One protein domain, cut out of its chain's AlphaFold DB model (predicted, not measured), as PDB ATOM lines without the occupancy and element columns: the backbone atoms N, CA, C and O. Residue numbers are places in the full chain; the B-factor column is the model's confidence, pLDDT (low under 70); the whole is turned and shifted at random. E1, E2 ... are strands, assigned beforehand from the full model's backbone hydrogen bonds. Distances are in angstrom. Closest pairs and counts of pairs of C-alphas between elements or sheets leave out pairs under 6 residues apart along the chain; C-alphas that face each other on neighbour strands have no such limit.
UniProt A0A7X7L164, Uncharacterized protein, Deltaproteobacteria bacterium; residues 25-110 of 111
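Overview. This is residues 25 to 110 of the 111 residues of an uncharacterized protein of Deltaproteobacteria bacterium (UniProt A0A7X7L164). A five-stranded sheet, E2 E1 E7 E4 E5, and a three-stranded sheet, E6 E3 E8, form a sandwich, two twisted sheets face to face with their strands at only 21 degrees to each other. Its sides are partly closed where the edge strands come together, E2 with E8 on one side and E5 with E6 on the other. The printed part has 86 residues with eight named strands, E1 to E8 in chain order, and no named helix; the class is all strand. The larger sheet is mixed, order E2 E1 E7 E4 E5, with E1 and E7 parallel, and the smaller, order E6 E3 E8, is antiparallel. The whole is compact, with a radius of gyration of the C-alphas of 12.1 A, and spans 38 by 25 by 20 A, only just elongated.

Along the chain. In the larger sheet, E7 is residues 90 to 97, 22.5 A long, and E1 is residues 25 to 28, with C-alpha 25 at (192.681, 164.849, 230.303). E2 is residues 34 to 39, E4 residues 59 to 64, 16.4 A long, and E5 residues 70 to 72. In the smaller sheet, E3 is residues 44 to 51, 23.2 A long, E6 residues 81 to 87, 16.0 A, and E8 residues 102 to 109, 20.5 A, ending with C-alpha 109 at (187.582, 174.568, 227.789).

Arrangement. E7 is parallel to E1, at 32 degrees, with N 28 and O 92 at 2.8 A. On its other side E7 is antiparallel to E4, with N 93 and O 63 at 2.7 A. E1 and E2 form a hairpin, with N 27 and O 36 at 2.8 A, and E4 and E5 another, with N 71 and O 62 at 2.9 A. In the other sheet E3 is antiparallel to E8, with N 47 and O 107 at 2.8 A, and to E6, with N 84 and O 46 at 2.8 A. The sheets have 56 pairs of C-alphas within 10 A, and their best planes are 13 degrees apart. The closest C-alphas of E2 and E8, those of Arg 35 and Val 106, are 5.7 A apart. Those of E5 and E6, of Val 71 and Val 87, are 6.8 A apart. E3 and E7 are apart.

Size, cuts and confidence. The C-alphas farthest apart, those of Gln 41 and Gly 55, are 37.9 A from each other. The printed part has no cut, and no link is long. The mean pLDDT of the printed part is 85.1; residues 73 to 79 and residue 110 are under 70.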
ATOM      1  N   LEU A  25     192.412 164.506 231.684       90.44
ATOM      2  CA  LEU A  25     192.681 164.849 230.303       90.44
ATOM      3  C   LEU A  25     194.084 165.428 230.212       90.44
ATOM      4  O   LEU A  25     194.379 166.461 230.810       90.44
ATOM      5  N   ARG A  26     194.943 164.766 229.444       93.06
ATOM      6  CA  ARG A  26     196.318 165.182 229.189       93.06
ATOM      7  C   ARG A  26     196.520 165.323 227.690       93.06
ATOM      8  O   ARG A  26     196.391 164.348 226.958       93.06
ATOM      9  N   ILE A  27     196.878 166.519 227.245       93.12
ATOM     10  CA  ILE A  27     197.218 166.792 225.850       93.12
ATOM     11  C   ILE A  27     198.727 166.958 225.735       93.12
ATOM     12  O   ILE A  27     199.318 167.812 226.404       93.12
ATOM     13  N   VAL A  28     199.348 166.157 224.875       94.44
ATOM     14  CA  VAL A  28     200.776 166.225 224.560       94.44
ATOM     15  C   VAL A  28     200.996 166.614 223.103       94.44
ATOM     16  O   VAL A  28     200.179 166.299 222.239       94.44
ATOM     17  N   ASP A  29     202.098 167.295 222.808       91.69
ATOM     18  CA  ASP A  29     202.485 167.573 221.425       91.69
ATOM     19  C   ASP A  29     203.228 166.396 220.767       91.69
ATOM     20  O   ASP A  29     203.437 165.327 221.350       91.69
ATOM     21  N   GLN A  30     203.640 166.594 219.514       86.50
ATOM     22  CA  GLN A  30     204.358 165.594 218.728       86.50
ATOM     23  C   GLN A  30     205.695 165.146 219.343       86.50
ATOM     24  O   GLN A  30     206.109 164.009 219.097       86.50
ATOM     25  N   ASN A  31     206.307 165.991 220.181       88.50
ATOM     26  CA  ASN A  31     207.559 165.730 220.893       88.50
ATOM     27  C   ASN A  31     207.325 165.084 222.270       88.50
ATOM     28  O   ASN A  31     208.283 164.782 222.978       88.50
ATOM     29  N   GLY A  32     206.064 164.873 222.664       87.25
ATOM     30  CA  GLY A  32     205.692 164.301 223.957       87.25
ATOM     31  C   GLY A  32     205.650 165.313 225.104       87.25
ATOM     32  O   GLY A  32     205.492 164.910 226.258       87.25
ATOM     33  N   LEU A  33     205.762 166.616 224.820       92.25
ATOM     34  CA  LEU A  33     205.635 167.653 225.843       92.25
ATOM     35  C   LEU A  33     204.167 167.834 226.218       92.25
ATOM     36  O   LEU A  33     203.308 167.937 225.345       92.25
ATOM     37  N   ILE A  34     203.881 167.917 227.518       92.25
ATOM     38  CA  ILE A  34     202.536 168.228 228.010       92.25
ATOM     39  C   ILE A  34     202.221 169.681 227.668       92.25
ATOM     40  O   ILE A  34     202.950 170.585 228.071       92.25
ATOM     41  N   ARG A  35     201.131 169.897 226.934       94.56
ATOM     42  CA  ARG A  35     200.648 171.228 226.549       94.56
ATOM     43  C   ARG A  35     199.442 171.668 227.365       94.56
ATOM     44  O   ARG A  35     199.318 172.851 227.644       94.56
ATOM     45  N   ALA A  36     198.595 170.728 227.778       92.94
ATOM     46  CA  ALA A  36     197.482 170.989 228.682       92.94
ATOM     47  C   ALA A  36     197.181 169.756 229.538       92.94
ATOM     48  O   ALA A  36     197.325 168.623 229.074       92.94
ATOM     49  N   GLN A  37     196.750 169.978 230.778       93.31
ATOM     50  CA  GLN A  37     196.311 168.916 231.676       93.31
ATOM     51  C   GLN A  37     195.208 169.428 232.606       93.31
ATOM     52  O   GLN A  37     195.323 170.524 233.155       93.31
ATOM     53  N   ALA A  38     194.149 168.641 232.778       89.25
ATOM     54  CA  ALA A  38     193.077 168.919 233.728       89.25
ATOM     55  C   ALA A  38     192.450 167.614 234.231       89.25
ATOM     56  O   ALA A  38     192.327 166.657 233.468       89.25
ATOM     57  N   SER A  39     192.020 167.585 235.491       87.75
ATOM     58  CA  SER A  39     191.147 166.519 235.994       87.75
ATOM     59  C   SER A  39     189.733 166.765 235.468       87.75
ATOM     60  O   SER A  39     189.175 167.840 235.692       87.75
ATOM     61  N   LEU A  40     189.170 165.795 234.749       81.44
ATOM     62  CA  LEU A  40     187.821 165.858 234.194       81.44
ATOM     63  C   LEU A  40     187.038 164.610 234.601       81.44
ATOM     64  O   LEU A  40     187.604 163.577 234.921       81.44
ATOM     65  N   GLN A  41     185.715 164.712 234.618       77.19
ATOM     66  CA  GLN A  41     184.829 163.558 234.840       77.19
ATOM     67  C   GLN A  41     184.065 163.180 233.563       77.19
ATOM     68  O   GLN A  41     183.283 162.236 233.552       77.19
ATOM     69  N   GLN A  42     184.231 163.971 232.500       82.25
ATOM     70  CA  GLN A  42     183.499 163.855 231.246       82.25
ATOM     71  C   GLN A  42     184.294 164.484 230.095       82.25
ATOM     72  O   GLN A  42     185.392 165.007 230.294       82.25
ATOM     73  N   VAL A  43     183.726 164.428 228.890       87.31
ATOM     74  CA  VAL A  43     184.291 165.067 227.696       87.31
ATOM     75  C   VAL A  43     184.455 166.577 227.891       87.31
ATOM     76  O   VAL A  43     183.612 167.224 228.513       87.31
ATOM     77  N   ALA A  44     185.520 167.139 227.328       88.81
ATOM     78  CA  ALA A  44     185.753 168.579 227.289       88.81
ATOM     79  C   ALA A  44     186.080 169.056 225.880       88.81
ATOM     80  O   ALA A  44     186.406 168.270 224.986       88.81
ATOM     81  N   GLN A  45     186.039 170.372 225.718       90.88
ATOM     82  CA  GLN A  45     186.531 171.024 224.523       90.88
ATOM     83  C   GLN A  45     188.041 171.253 224.649       90.88
ATOM     84  O   GLN A  45     188.528 171.671 225.700       90.88
ATOM     85  N   VAL A  46     188.804 171.032 223.582       91.44
ATOM     86  CA  VAL A  46     190.243 171.342 223.549       91.44
ATOM     87  C   VAL A  46     190.515 172.344 222.449       91.44
ATOM     88  O   VAL A  46     190.343 172.056 221.272       91.44
ATOM     89  N   ARG A  47     190.995 173.522 222.825       92.12
ATOM     90  CA  ARG A  47     191.437 174.544 221.888       92.12
ATOM     91  C   ARG A  47     192.928 174.403 221.632       92.12
ATOM     92  O   ARG A  47     193.721 174.427 222.569       92.12
ATOM     93  N   VAL A  48     193.317 174.353 220.366       91.75
ATOM     94  CA  VAL A  48     194.712 174.419 219.930       91.75
ATOM     95  C   VAL A  48     194.919 175.686 219.112       91.75
ATOM     96  O   VAL A  48     194.264 175.886 218.092       91.75
ATOM     97  N   VAL A  49     195.839 176.538 219.558       90.38
ATOM     98  CA  VAL A  49     196.235 177.764 218.860       90.38
ATOM     99  C   VAL A  49     197.556 177.531 218.143       90.38
ATOM    100  O   VAL A  49     198.526 177.035 218.719       90.38
ATOM    101  N   MET A  50     197.599 177.934 216.883       88.56
ATOM    102  CA  MET A  50     198.705 177.742 215.960       88.56
ATOM    103  C   MET A  50     199.350 179.076 215.590       88.56
ATOM    104  O   MET A  50     198.697 180.116 215.573       88.56
ATOM    105  N   SER A  51     200.635 179.041 215.245       87.50
ATOM    106  CA  SER A  51     201.374 180.188 214.711       87.50
ATOM    107  C   SER A  51     202.212 179.818 213.489       87.50
ATOM    108  O   SER A  51     202.647 178.672 213.354       87.50
ATOM    109  N   GLY A  52     202.485 180.811 212.638       81.25
ATOM    110  CA  GLY A  52     203.272 180.658 211.409       81.25
ATOM    111  C   GLY A  52     202.444 180.174 210.214       81.25
ATOM    112  O   GLY A  52     201.224 180.043 210.312       81.25
ATOM    113  N   GLY A  53     203.107 179.927 209.080       72.69
ATOM    114  CA  GLY A  53     202.515 179.236 207.926       72.69
ATOM    115  C   GLY A  53     201.245 179.881 207.358       72.69
ATOM    116  O   GLY A  53     200.186 179.247 207.296       72.69
ATOM    117  N   ALA A  54     201.297 181.167 207.001       70.19
ATOM    118  CA  ALA A  54     200.162 181.851 206.379       70.19
ATOM    119  C   ALA A  54     199.823 181.219 205.014       70.19
ATOM    120  O   ALA A  54     200.703 181.049 204.175       70.19
ATOM    121  N   GLY A  55     198.551 180.869 204.795       71.44
ATOM    122  CA  GLY A  55     198.066 180.283 203.537       71.44
ATOM    123  C   GLY A  55     198.385 178.797 203.329       71.44
ATOM    124  O   GLY A  55     198.024 178.234 202.295       71.44
ATOM    125  N   GLU A  56     199.037 178.141 204.287       79.12
ATOM    126  CA  GLU A  56     199.339 176.715 204.201       79.12
ATOM    127  C   GLU A  56     198.140 175.857 204.613       79.12
ATOM    128  O   GLU A  56     197.451 176.132 205.597       79.12
ATOM    129  N   MET A  57     197.923 174.759 203.886       80.69
ATOM    130  CA  MET A  57     196.972 173.736 204.299       80.69
ATOM    131  C   MET A  57     197.589 172.897 205.420       80.69
ATOM    132  O   MET A  57     198.602 172.225 205.209       80.69
ATOM    133  N   ILE A  58     196.942 172.895 206.583       85.44
ATOM    134  CA  ILE A  58     197.324 172.034 207.701       85.44
ATOM    135  C   ILE A  58     196.185 171.090 208.079       85.44
ATOM    136  O   ILE A  58     195.000 171.412 207.953       85.44
ATOM    137  N   ARG A  59     196.560 169.905 208.558       85.12
ATOM    138  CA  ARG A  59     195.654 168.955 209.203       85.12
ATOM    139  C   ARG A  59     196.106 168.745 210.633       85.12
ATOM    140  O   ARG A  59     197.273 168.422 210.854       85.12
ATOM    141  N   ILE A  60     195.173 168.861 211.568       87.75
ATOM    142  CA  ILE A  60     195.400 168.592 212.983       87.75
ATOM    143  C   ILE A  60     194.428 167.516 213.465       87.75
ATOM    144  O   ILE A  60     193.281 167.455 213.030       87.75
ATOM    145  N   ARG A  61     194.912 166.612 214.314       89.94
ATOM    146  CA  ARG A  61     194.120 165.539 214.925       89.94
ATOM    147  C   ARG A  61     194.571 165.340 216.362       89.94
ATOM    148  O   ARG A  61     195.756 165.508 216.655       89.94
ATOM    149  N   LEU A  62     193.654 164.906 217.215       90.75
ATOM    150  CA  LEU A  62     194.006 164.311 218.497       90.75
ATOM    151  C   LEU A  62     193.938 162.799 218.355       90.75
ATOM    152  O   LEU A  62     192.941 162.253 217.891       90.75
ATOM    153  N   VAL A  63     195.013 162.129 218.738       90.88
ATOM    154  CA  VAL A  63     195.137 160.673 218.690       90.88
ATOM    155  C   VAL A  63     195.402 160.190 220.105       90.88
ATOM    156  O   VAL A  63     196.206 160.801 220.804       90.88
ATOM    157  N   SER A  64     194.727 159.143 220.566       89.00
ATOM    158  CA  SER A  64     195.021 158.579 221.885       89.00
ATOM    159  C   SER A  64     196.485 158.131 221.956       89.00
ATOM    160  O   SER A  64     197.105 157.816 220.941       89.00
ATOM    161  N   GLN A  65     197.083 158.125 223.147       82.88
ATOM    162  CA  GLN A  65     198.515 157.834 223.296       82.88
ATOM    163  C   GLN A  65     198.925 156.439 222.770       82.88
ATOM    164  O   GLN A  65     200.065 156.249 222.352       82.88
ATOM    165  N   ASP A  66     198.000 155.482 222.762       82.38
ATOM    166  CA  ASP A  66     198.144 154.130 222.207       82.38
ATOM    167  C   ASP A  66     197.764 154.025 220.713       82.38
ATOM    168  O   ASP A  66     197.826 152.945 220.131       82.38
ATOM    169  N   ASN A  67     197.386 155.138 220.078       80.00
ATOM    170  CA  ASN A  67     196.896 155.241 218.702       80.00
ATOM    171  C   ASN A  67     195.615 154.442 218.385       80.00
ATOM    172  O   ASN A  67     195.338 154.191 217.212       80.00
ATOM    173  N   SER A  68     194.825 154.051 219.389       78.56
ATOM    174  CA  SER A  68     193.581 153.288 219.196       78.56
ATOM    175  C   SER A  68     192.361 154.150 218.850       78.56
ATOM    176  O   SER A  68     191.423 153.663 218.218       78.56
ATOM    177  N   ALA A  69     192.372 155.434 219.215       80.56
ATOM    178  CA  ALA A  69     191.272 156.368 219.011       80.56
ATOM    179  C   ALA A  69     191.748 157.689 218.397       80.56
ATOM    180  O   ALA A  69     192.880 158.133 218.602       80.56
ATOM    181  N   VAL A  70     190.855 158.344 217.650       83.56
ATOM    182  CA  VAL A  70     191.122 159.633 217.007       83.56
ATOM    183  C   VAL A  70     189.919 160.549 217.188       83.56
ATOM    184  O   VAL A  70     188.817 160.209 216.761       83.56
ATOM    185  N   VAL A  71     190.142 161.730 217.763       79.00
ATOM    186  CA  VAL A  71     189.195 162.846 217.669       79.00
ATOM    187  C   VAL A  71     189.614 163.686 216.469       79.00
ATOM    188  O   VAL A  71     190.735 164.205 216.388       79.00
ATOM    189  N   LEU A  72     188.722 163.746 215.489       72.88
ATOM    190  CA  LEU A  72     188.934 164.468 214.244       72.88
ATOM    191  C   LEU A  72     188.493 165.912 214.399       72.88
ATOM    192  O   LEU A  72     187.448 166.180 214.985       72.88
ATOM    193  N   GLU A  73     189.256 166.824 213.806       69.25
ATOM    194  CA  GLU A  73     188.858 168.222 213.740       69.25
ATOM    195  C   GLU A  73     189.525 168.941 212.545       69.25
ATOM    196  O   GLU A  73     190.292 168.322 211.798       69.25
ATOM    197  N   PRO A  74     189.096 170.175 212.238       59.69
ATOM    198  CA  PRO A  74     188.806 170.691 210.914       59.69
ATOM    199  C   PRO A  74     190.065 170.943 210.072       59.69
ATOM    200  O   PRO A  74     191.137 171.332 210.532       59.69
ATOM    201  N   HIS A  75     189.903 170.775 208.767       64.50
ATOM    202  CA  HIS A  75     190.918 171.131 207.788       64.50
ATOM    203  C   HIS A  75     190.800 172.628 207.508       64.50
ATOM    204  O   HIS A  75     189.707 173.101 207.200       64.50
ATOM    205  N   SER A  76     191.897 173.380 207.593       66.75
ATOM    206  CA  SER A  76     191.859 174.807 207.276       66.75
ATOM    207  C   SER A  76     193.136 175.287 206.599       66.75
ATOM    208  O   SER A  76     194.238 174.845 206.923       66.75
ATOM    209  N   HIS A  77     192.961 176.214 205.658       58.47
ATOM    210  CA  HIS A  77     194.033 176.933 204.967       58.47
ATOM    211  C   HIS A  77     194.539 178.154 205.755       58.47
ATOM    212  O   HIS A  77     195.541 178.762 205.381       58.47
ATOM    213  N   SER A  78     193.829 178.566 206.813       64.19
ATOM    214  CA  SER A  78     194.126 179.819 207.519       64.19
ATOM    215  C   SER A  78     193.862 179.803 209.023       64.19
ATOM    216  O   SER A  78     194.337 180.710 209.703       64.19
ATOM    217  N   ALA A  79     193.167 178.800 209.570       69.38
ATOM    218  CA  ALA A  79     192.766 178.816 210.973       69.38
ATOM    219  C   ALA A  79     193.979 178.843 211.912       69.38
ATOM    220  O   ALA A  79     194.797 177.925 211.961       69.38
ATOM    221  N   GLU A  80     194.088 179.927 212.675       83.44
ATOM    222  CA  GLU A  80     195.023 180.051 213.793       83.44
ATOM    223  C   GLU A  80     194.538 179.276 215.021       83.44
ATOM    224  O   GLU A  80     195.275 179.135 215.986       83.44
ATOM    225  N   THR A  81     193.295 178.795 215.031       87.38
ATOM    226  CA  THR A  81     192.689 178.112 216.176       87.38
ATOM    227  C   THR A  81     191.820 176.946 215.715       87.38
ATOM    228  O   THR A  81     191.058 177.084 214.761       87.38
ATOM    229  N   PHE A  82     191.927 175.826 216.426       87.88
ATOM    230  CA  PHE A  82     191.165 174.587 216.246       87.88
ATOM    231  C   PHE A  82     190.498 174.219 217.583       87.88
ATOM    232  O   PHE A  82     191.118 174.457 218.623       87.88
ATOM    233  N   ILE A  83     189.249 173.741 217.591       89.62
ATOM    234  CA  ILE A  83     188.447 173.482 218.806       89.62
ATOM    235  C   ILE A  83     187.834 172.071 218.800       89.62
ATOM    236  O   ILE A  83     186.745 171.824 218.285       89.62
ATOM    237  N   PHE A  84     188.513 171.117 219.428       89.25
ATOM    238  CA  PHE A  84     188.058 169.735 219.477       89.25
ATOM    239  C   PHE A  84     186.887 169.651 220.449       89.25
ATOM    240  O   PHE A  84     187.093 169.762 221.651       89.25
ATOM    241  N   GLU A  85     185.671 169.476 219.932       86.38
ATOM    242  CA  GLU A  85     184.434 169.684 220.698       86.38
ATOM    243  C   GLU A  85     184.168 168.640 221.798       86.38
ATOM    244  O   GLU A  85     183.563 168.948 222.822       86.38
ATOM    245  N   ALA A  86     184.606 167.396 221.593       87.50
ATOM    246  CA  ALA A  86     184.286 166.274 222.474       87.50
ATOM    247  C   ALA A  86     185.511 165.381 222.684       87.50
ATOM    248  O   ALA A  86     185.633 164.319 222.073       87.50
ATOM    249  N   VAL A  87     186.433 165.825 223.538       89.00
ATOM    250  CA  VAL A  87     187.635 165.075 223.913       89.00
ATOM    251  C   VAL A  87     187.402 164.378 225.255       89.00
ATOM    252  O   VAL A  87     187.304 165.060 226.277       89.00
ATOM    253  N   PRO A  88     187.289 163.036 225.284       89.12
ATOM    254  CA  PRO A  88     187.154 162.277 226.524       89.12
ATOM    255  C   PRO A  88     188.376 162.414 227.434       89.12
ATOM    256  O   PRO A  88     189.483 162.643 226.932       89.12
ATOM    257  N   PRO A  89     188.221 162.185 228.749       89.69
ATOM    258  CA  PRO A  89     189.358 161.999 229.637       89.69
ATOM    259  C   PRO A  89     190.321 160.931 229.108       89.69
ATOM    260  O   PRO A  89     189.913 159.953 228.479       89.69
ATOM    261  N   GLY A  90     191.616 161.133 229.331       89.62
ATOM    262  CA  GLY A  90     192.671 160.286 228.790       89.62
ATOM    263  C   GLY A  90     193.883 161.076 228.312       89.62
ATOM    264  O   GLY A  90     193.936 162.306 228.376       89.62
ATOM    265  N   SER A  91     194.887 160.352 227.821       91.19
ATOM    266  CA  SER A  91     196.092 160.953 227.243       91.19
ATOM    267  C   SER A  91     195.997 160.998 225.721       91.19
ATOM    268  O   SER A  91     195.890 159.960 225.065       91.19
ATOM    269  N   TRP A  92     196.078 162.206 225.168       92.81
ATOM    270  CA  TRP A  92     195.935 162.495 223.746       92.81
ATOM    271  C   TRP A  92     197.170 163.202 223.213       92.81
ATOM    272  O   TRP A  92     197.692 164.134 223.822       92.81
ATOM    273  N   LYS A  93     197.611 162.784 222.035       93.62
ATOM    274  CA  LYS A  93     198.706 163.365 221.278       93.62
ATOM    275  C   LYS A  93     198.161 164.214 220.139       93.62
ATOM    276  O   LYS A  93     197.343 163.754 219.343       93.62
ATOM    277  N   ILE A  94     198.667 165.437 220.030       92.06
ATOM    278  CA  ILE A  94     198.433 166.299 218.878       92.06
ATOM    279  C   ILE A  94     199.286 165.789 217.721       92.06
ATOM    280  O   ILE A  94     200.517 165.767 217.792       92.06
ATOM    281  N   MET A  95     198.615 165.403 216.644       90.75
ATOM    282  CA  MET A  95     199.234 164.999 215.390       90.75
ATOM    283  C   MET A  95     198.951 166.054 214.333       90.75
ATOM    284  O   MET A  95     197.798 166.399 214.071       90.75
ATOM    285  N   MET A  96     200.017 166.548 213.710       87.94
ATOM    286  CA  MET A  96     199.947 167.557 212.663       87.94
ATOM    287  C   MET A  96     200.573 167.045 211.374       87.94
ATOM    288  O   MET A  96     201.564 166.319 211.396       87.94
ATOM    289  N   SER A  97     199.999 167.440 210.242       86.38
ATOM    290  CA  SER A  97     200.579 167.171 208.926       86.38
ATOM    291  C   SER A  97     200.262 168.294 207.944       86.38
ATOM    292  O   SER A  97     199.180 168.883 207.999       86.38
ATOM    293  N   GLY A  98     201.198 168.546 207.027       81.50
ATOM    294  CA  GLY A  98     201.135 169.675 206.101       81.50
ATOM    295  C   GLY A  98     201.551 170.994 206.759       81.50
ATOM    296  O   GLY A  98     201.376 171.180 207.963       81.50
ATOM    297  N   GLY A  99     202.113 171.893 205.951       82.69
ATOM    298  CA  GLY A  99     202.595 173.204 206.388       82.69
ATOM    299  C   GLY A  99     203.803 173.178 207.335       82.69
ATOM    300  O   GLY A  99     204.339 172.132 207.697       82.69
ATOM    301  N   SER A 100     204.224 174.375 207.722       84.44
ATOM    302  CA  SER A 100     205.304 174.720 208.646       84.44
ATOM    303  C   SER A 100     204.780 175.323 209.961       84.44
ATOM    304  O   SER A 100     205.559 175.801 210.788       84.44
ATOM    305  N   ARG A 101     203.454 175.305 210.172       85.31
ATOM    306  CA  ARG A 101     202.810 175.827 211.387       85.31
ATOM    307  C   ARG A 101     203.290 175.114 212.645       85.31
ATOM    308  O   ARG A 101     203.605 173.928 212.639       85.31
ATOM    309  N   GLN A 102     203.268 175.846 213.753       88.06
ATOM    310  CA  GLN A 102     203.681 175.363 215.066       88.06
ATOM    311  C   GLN A 102     202.578 175.574 216.099       88.06
ATOM    312  O   GLN A 102     201.817 176.539 216.017       88.06
ATOM    313  N   ILE A 103     202.505 174.674 217.082       89.62
ATOM    314  CA  ILE A 103     201.576 174.796 218.208       89.62
ATOM    315  C   ILE A 103     202.073 175.920 219.113       89.62
ATOM    316  O   ILE A 103     203.110 175.784 219.771       89.62
ATOM    317  N   LYS A 104     201.303 177.002 219.179       91.38
ATOM    318  CA  LYS A 104     201.559 178.137 220.062       91.38
ATOM    319  C   LYS A 104     201.009 177.865 221.456       91.38
ATOM    320  O   LYS A 104     201.745 177.988 222.429       91.38
ATOM    321  N   ASP A 105     199.753 177.441 221.545       92.81
ATOM    322  CA  ASP A 105     199.059 177.240 222.819       92.81
ATOM    323  C   ASP A 105     198.029 176.105 222.743       92.81
ATOM    324  O   ASP A 105     197.540 175.772 221.662       92.81
ATOM    325  N   VAL A 106     197.720 175.500 223.891       93.94
ATOM    326  CA  VAL A 106     196.684 174.470 224.036       93.94
ATOM    327  C   VAL A 106     195.927 174.718 225.333       93.94
ATOM    328  O   VAL A 106     196.525 174.790 226.403       93.94
ATOM    329  N   SER A 107     194.604 174.795 225.256       93.69
ATOM    330  CA  SER A 107     193.736 175.011 226.416       93.69
ATOM    331  C   SER A 107     192.571 174.027 226.435       93.69
ATOM    332  O   SER A 107     192.036 173.649 225.398       93.69
ATOM    333  N   ILE A 108     192.179 173.608 227.636       91.69
ATOM    334  CA  ILE A 108     190.988 172.786 227.876       91.69
ATOM    335  C   ILE A 108     189.865 173.740 228.292       91.69
ATOM    336  O   ILE A 108     190.028 174.504 229.247       91.69
ATOM    337  N   LEU A 109     188.755 173.729 227.558       88.62
ATOM    338  CA  LEU A 109     187.582 174.568 227.789       88.62
ATOM    339  C   LEU A 109     186.454 173.707 228.385       88.62
ATOM    340  O   LEU A 109     186.219 172.589 227.930       88.62
ATOM    341  N   GLY A 110     185.754 174.239 229.391       68.38
ATOM    342  CA  GLY A 110     184.645 173.555 230.072       68.38
ATOM    343  C   GLY A 110     185.036 172.947 231.421       68.38
ATOM    344  O   GLY A 110     185.195 171.735 231.532       68.38
TER     345      GLY A 110